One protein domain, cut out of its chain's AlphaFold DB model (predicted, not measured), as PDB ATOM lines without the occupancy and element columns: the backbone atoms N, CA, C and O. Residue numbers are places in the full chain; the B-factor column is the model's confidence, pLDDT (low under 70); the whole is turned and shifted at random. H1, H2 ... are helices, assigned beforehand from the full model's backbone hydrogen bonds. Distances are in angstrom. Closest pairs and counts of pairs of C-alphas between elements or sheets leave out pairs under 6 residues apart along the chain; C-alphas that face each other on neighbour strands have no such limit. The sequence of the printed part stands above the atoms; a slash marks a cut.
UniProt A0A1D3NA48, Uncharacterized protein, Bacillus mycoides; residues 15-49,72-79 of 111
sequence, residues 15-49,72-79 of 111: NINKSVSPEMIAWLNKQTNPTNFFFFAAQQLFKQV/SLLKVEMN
ATOM      1  N   ASN A  15     -96.683-186.546-155.042       85.19
ATOM      2  CA  ASN A  15     -96.860-187.673-155.953       85.19
ATOM      3  C   ASN A  15     -95.478-188.179-156.372       85.19
ATOM      4  O   ASN A  15     -94.644-187.393-156.815       85.19
ATOM      5  N   ILE A  16     -95.249-189.483-156.244       84.44
ATOM      6  CA  ILE A  16     -93.986-190.126-156.623       84.44
ATOM      7  C   ILE A  16     -94.096-190.596-158.080       84.44
ATOM      8  O   ILE A  16     -95.103-191.187-158.471       84.44
ATOM      9  N   ASN A  17     -93.081-190.299-158.898       83.19
ATOM     10  CA  ASN A  17     -93.034-190.718-160.302       83.19
ATOM     11  C   ASN A  17     -92.835-192.243-160.408       83.19
ATOM     12  O   ASN A  17     -92.143-192.843-159.589       83.19
ATOM     13  N   LYS A  18     -93.388-192.861-161.458       82.62
ATOM     14  CA  LYS A  18     -93.159-194.270-161.815       82.62
ATOM     15  C   LYS A  18     -91.686-194.598-162.094       82.62
ATOM     16  O   LYS A  18     -91.319-195.762-162.021       82.62
ATOM     17  N   SER A  19     -90.858-193.602-162.423       82.00
ATOM     18  CA  SER A  19     -89.417-193.774-162.655       82.00
ATOM     19  C   SER A  19     -88.590-193.980-161.379       82.00
ATOM     20  O   SER A  19     -87.382-194.177-161.472       82.00
ATOM     21  N   VAL A  20     -89.196-193.902-160.191       85.19
ATOM     22  CA  VAL A  20     -88.500-194.143-158.920       85.19
ATOM     23  C   VAL A  20     -88.378-195.647-158.682       85.19
ATOM     24  O   VAL A  20     -89.363-196.376-158.808       85.19
ATOM     25  N   SER A  21     -87.178-196.113-158.328       88.75
ATOM     26  CA  SER A  21     -86.941-197.543-158.132       88.75
ATOM     27  C   SER A  21     -87.751-198.117-156.952       88.75
ATOM     28  O   SER A  21     -87.973-197.424-155.950       88.75
ATOM     29  N   PRO A  22     -88.165-199.401-157.009       88.44
ATOM     30  CA  PRO A  22     -88.889-200.049-155.911       88.44
ATOM     31  C   PRO A  22     -88.127-200.029-154.582       88.44
ATOM     32  O   PRO A  22     -88.726-199.886-153.519       88.44
ATOM     33  N   GLU A  23     -86.801-200.130-154.634       89.88
ATOM     34  CA  GLU A  23     -85.935-200.106-153.454       89.88
ATOM     35  C   GLU A  23     -85.935-198.730-152.791       89.88
ATOM     36  O   GLU A  23     -86.036-198.630-151.567       89.88
ATOM     37  N   MET A  24     -85.900-197.660-153.592       86.94
ATOM     38  CA  MET A  24     -86.019-196.297-153.083       86.94
ATOM     39  C   MET A  24     -87.391-196.065-152.446       86.94
ATOM     40  O   MET A  24     -87.472-195.466-151.375       86.94
ATOM     41  N   ILE A  25     -88.461-196.595-153.045       89.25
ATOM     42  CA  ILE A  25     -89.807-196.557-152.452       89.25
ATOM     43  C   ILE A  25     -89.825-197.313-151.116       89.25
ATOM     44  O   ILE A  25     -90.325-196.790-150.118       89.25
ATOM     45  N   ALA A  26     -89.246-198.515-151.064       91.31
ATOM     46  CA  ALA A  26     -89.157-199.298-149.836       91.31
ATOM     47  C   ALA A  26     -88.367-198.561-148.742       91.31
ATOM     48  O   ALA A  26     -88.752-198.596-147.575       91.31
ATOM     49  N   TRP A  27     -87.294-197.858-149.104       90.06
ATOM     50  CA  TRP A  27     -86.511-197.049-148.173       90.06
ATOM     51  C   TRP A  27     -87.259-195.804-147.675       90.06
ATOM     52  O   TRP A  27     -87.212-195.507-146.480       90.06
ATOM     53  N   LEU A  28     -88.001-195.111-148.547       89.81
ATOM     54  CA  LEU A  28     -88.864-193.989-148.151       89.81
ATOM     55  C   LEU A  28     -89.961-194.439-147.178       89.81
ATOM     56  O   LEU A  28     -90.240-193.753-146.198       89.81
ATOM     57  N   ASN A  29     -90.543-195.618-147.400       89.88
ATOM     58  CA  ASN A  29     -91.582-196.167-146.526       89.88
ATOM     59  C   ASN A  29     -91.054-196.634-145.159       89.88
ATOM     60  O   ASN A  29     -91.839-196.785-144.228       89.88
ATOM     61  N   LYS A  30     -89.739-196.842-145.011       93.12
ATOM     62  CA  LYS A  30     -89.109-197.140-143.712       93.12
ATOM     63  C   LYS A  30     -88.939-195.898-142.829       93.12
ATOM     64  O   LYS A  30     -88.598-196.044-141.659       93.12
ATOM     65  N   GLN A  31     -89.148-194.690-143.359       90.94
ATOM     66  CA  GLN A  31     -88.999-193.464-142.577       90.94
ATOM     67  C   GLN A  31     -90.159-193.310-141.585       90.94
ATOM     68  O   GLN A  31     -91.321-193.246-141.979       90.94
ATOM     69  N   THR A  32     -89.847-193.168-140.296       89.00
ATOM     70  CA  THR A  32     -90.854-193.015-139.230       89.00
ATOM     71  C   THR A  32     -91.680-191.731-139.375       89.00
ATOM     72  O   THR A  32     -92.851-191.696-139.011       89.00
ATOM     73  N   ASN A  33     -91.077-190.663-139.912       90.56
ATOM     74  CA  ASN A  33     -91.752-189.395-140.182       90.56
ATOM     75  C   ASN A  33     -91.382-188.874-141.586       90.56
ATOM     76  O   ASN A  33     -90.400-188.139-141.736       90.56
ATOM     77  N   PRO A  34     -92.176-189.224-142.615       87.00
ATOM     78  CA  PRO A  34     -91.943-188.790-143.992       87.00
ATOM     79  C   PRO A  34     -91.935-187.267-144.145       87.00
ATOM     80  O   PRO A  34     -91.146-186.723-144.912       87.00
ATOM     81  N   THR A  35     -92.772-186.559-143.385       87.56
ATOM     82  CA  THR A  35     -92.865-185.095-143.430       87.56
ATOM     83  C   THR A  35     -91.539-184.445-143.045       87.56
ATOM     84  O   THR A  35     -91.002-183.641-143.807       87.56
ATOM     85  N   ASN A  36     -90.970-184.827-141.898       89.12
ATOM     86  CA  ASN A  36     -89.680-184.295-141.447       89.12
ATOM     87  C   ASN A  36     -88.550-184.680-142.403       89.12
ATOM     88  O   ASN A  36     -87.679-183.855-142.681       89.12
ATOM     89  N   PHE A  37     -88.586-185.902-142.940       90.38
ATOM     90  CA  PHE A  37     -87.632-186.354-143.945       90.38
ATOM     91  C   PHE A  37     -87.633-185.443-145.185       90.38
ATOM     92  O   PHE A  37     -86.584-184.921-145.565       90.38
ATOM     93  N   PHE A  38     -88.801-185.193-145.788       89.31
ATOM     94  CA  PHE A  38     -88.895-184.348-146.983       89.31
ATOM     95  C   PHE A  38     -88.517-182.888-146.701       89.31
ATOM     96  O   PHE A  38     -87.881-182.260-147.547       89.31
ATOM     97  N   PHE A  39     -88.841-182.351-145.520       89.00
ATOM     98  CA  PHE A  39     -88.399-181.005-145.137       89.00
ATOM     99  C   PHE A  39     -86.883-180.910-144.972       89.00
ATOM    100  O   PHE A  39     -86.274-179.954-145.456       89.00
ATOM    101  N   PHE A  40     -86.263-181.910-144.347       90.69
ATOM    102  CA  PHE A  40     -84.810-181.970-144.242       90.69
ATOM    103  C   PHE A  40     -84.156-182.077-145.625       90.69
ATOM    104  O   PHE A  40     -83.229-181.326-145.923       90.69
ATOM    105  N   ALA A  41     -84.673-182.943-146.501       88.62
ATOM    106  CA  ALA A  41     -84.178-183.084-147.869       88.62
ATOM    107  C   ALA A  41     -84.280-181.768-148.661       88.62
ATOM    108  O   ALA A  41     -83.314-181.371-149.309       88.62
ATOM    109  N   ALA A  42     -85.404-181.049-148.555       88.94
ATOM    110  CA  ALA A  42     -85.576-179.741-149.188       88.94
ATOM    111  C   ALA A  42     -84.569-178.703-148.663       88.94
ATOM    112  O   ALA A  42     -83.999-177.949-149.451       88.94
ATOM    113  N   GLN A  43     -84.297-178.692-147.353       90.06
ATOM    114  CA  GLN A  43     -83.280-177.817-146.766       90.06
ATOM    115  C   GLN A  43     -81.872-178.149-147.282       90.06
ATOM    116  O   GLN A  43     -81.104-177.236-147.583       90.06
ATOM    117  N   GLN A  44     -81.518-179.434-147.381       89.81
ATOM    118  CA  GLN A  44     -80.214-179.845-147.915       89.81
ATOM    119  C   GLN A  44     -80.072-179.482-149.393       89.81
ATOM    120  O   GLN A  44     -79.037-178.957-149.792       89.81
ATOM    121  N   LEU A  45     -81.132-179.670-150.182       86.25
ATOM    122  CA  LEU A  45     -81.155-179.260-151.582       86.25
ATOM    123  C   LEU A  45     -80.957-177.744-151.716       86.25
ATOM    124  O   LEU A  45     -80.099-177.309-152.477       86.25
ATOM    125  N   PHE A  46     -81.673-176.937-150.927       87.56
ATOM    126  CA  PHE A  46     -81.513-175.480-150.935       87.56
ATOM    127  C   PHE A  46     -80.086-175.044-150.574       87.56
ATOM    128  O   PHE A  46     -79.549-174.135-151.196       87.56
ATOM    129  N   LYS A  47     -79.430-175.714-149.617       89.00
ATOM    130  CA  LYS A  47     -78.019-175.438-149.293       89.00
ATOM    131  C   LYS A  47     -77.074-175.696-150.471       89.00
ATOM    132  O   LYS A  47     -76.033-175.055-150.543       89.00
ATOM    133  N   GLN A  48     -77.416-176.632-151.355       83.94
ATOM    134  CA  GLN A  48     -76.599-176.982-152.518       83.94
ATOM    135  C   GLN A  48     -76.868-176.079-153.723       83.94
ATOM    136  O   GLN A  48     -75.927-175.688-154.405       83.94
ATOM    137  N   VAL A  49     -78.136-175.764-154.002       83.38
ATOM    138  CA  VAL A  49     -78.531-175.065-155.240       83.38
ATOM    139  C   VAL A  49     -78.937-173.604-155.040       83.38
ATOM    140  O   VAL A  49     -79.029-172.865-156.014       83.38
ATOM    141  N   SER A  72     -71.270-186.324-159.528       51.06
ATOM    142  CA  SER A  72     -71.194-184.868-159.520       51.06
ATOM    143  C   SER A  72     -72.289-184.189-160.360       51.06
ATOM    144  O   SER A  72     -72.101-183.057-160.785       51.06
ATOM    145  N   LEU A  73     -73.431-184.838-160.609       51.19
ATOM    146  CA  LEU A  73     -74.580-184.284-161.329       51.19
ATOM    147  C   LEU A  73     -75.183-183.065-160.617       51.19
ATOM    148  O   LEU A  73     -75.827-182.245-161.260       51.19
ATOM    149  N   LEU A  74     -74.926-182.911-159.312       50.38
ATOM    150  CA  LEU A  74     -75.224-181.696-158.546       50.38
ATOM    151  C   LEU A  74     -73.987-180.823-158.271       50.38
ATOM    152  O   LEU A  74     -74.066-179.911-157.453       50.38
ATOM    153  N   LYS A  75     -72.866-181.005-158.989       46.44
ATOM    154  CA  LYS A  75     -71.987-179.859-159.275       46.44
ATOM    155  C   LYS A  75     -72.722-179.001-160.299       46.44
ATOM    156  O   LYS A  75     -72.350-178.934-161.466       46.44
ATOM    157  N   VAL A  76     -73.800-178.357-159.859       47.78
ATOM    158  CA  VAL A  76     -74.229-177.127-160.505       47.78
ATOM    159  C   VAL A  76     -73.032-176.211-160.325       47.78
ATOM    160  O   VAL A  76     -72.724-175.809-159.204       47.78
ATOM    161  N   GLU A  77     -72.282-175.991-161.399       43.84
ATOM    162  CA  GLU A  77     -71.241-174.979-161.439       43.84
ATOM    163  C   GLU A  77     -71.959-173.641-161.233       43.84
ATOM    164  O   GLU A  77     -72.460-173.006-162.162       43.84
ATOM    165  N   MET A  78     -72.136-173.274-159.963       43.53
ATOM    166  CA  MET A  78     -72.546-171.944-159.569       43.53
ATOM    167  C   MET A  78     -71.426-171.042-160.043       43.53
ATOM    168  O   MET A  78     -70.393-170.942-159.393       43.53
ATOM    169  N   ASN A  79     -71.626-170.411-161.191       44.59
ATOM    170  CA  ASN A  79     -70.859-169.241-161.544       44.59
ATOM    171  C   ASN A  79     -71.388-168.123-160.628       44.59
ATOM    172  O   ASN A  79     -72.493-167.627-160.880       44.59
TER     173      ASN A  79
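What this domain is: This is residues 15 to 49 and 72 to 79 of the 111 residues of an uncharacterized protein of Bacillus mycoides (UniProt A0A1D3NA48). A long helix, H2, and a shorter one, H1, meet near their ends as an open L, with a tight link at the corner. A tail before H1 sticks out with residues 17 to 21, and a separate piece, residues 72 to 79, lies near the far end of H2. The printed part has 43 residues with two named helices, H1 then H2, and no named strand; its class is all helix. It is loose, with a radius of gyration of the C-alphas of 13.1 A, and elongated, spanning 37 by 23 by 17 A.

Where its parts are: H2, residues 34 to 49, is 22.2 A long and ends at C-alpha 49 (-78.531, -175.065, -155.240). H1, residues 22 to 29, begins at C-alpha 22 (-88.889, -200.049, -155.911).

How they stand to each other: H2 and H1 are close but not clearly touching; their closest C-alphas, of Pro 34 and Leu 28, are 7.3 A apart. They run opposite ways at a steep tilt of 69 degrees, only just short of about perpendicular. In both helices every O i to N i+4 pair is within hydrogen-bond range.

The domain as a whole: The C-alphas farthest apart, of Thr 32 and Asn 79, are 38.2 A apart. Residues 50 to 71 are cut out, and C-alphas 49 and 72 are 13.0 A apart. The model's pLDDT is under 70 in residues 72 to 79.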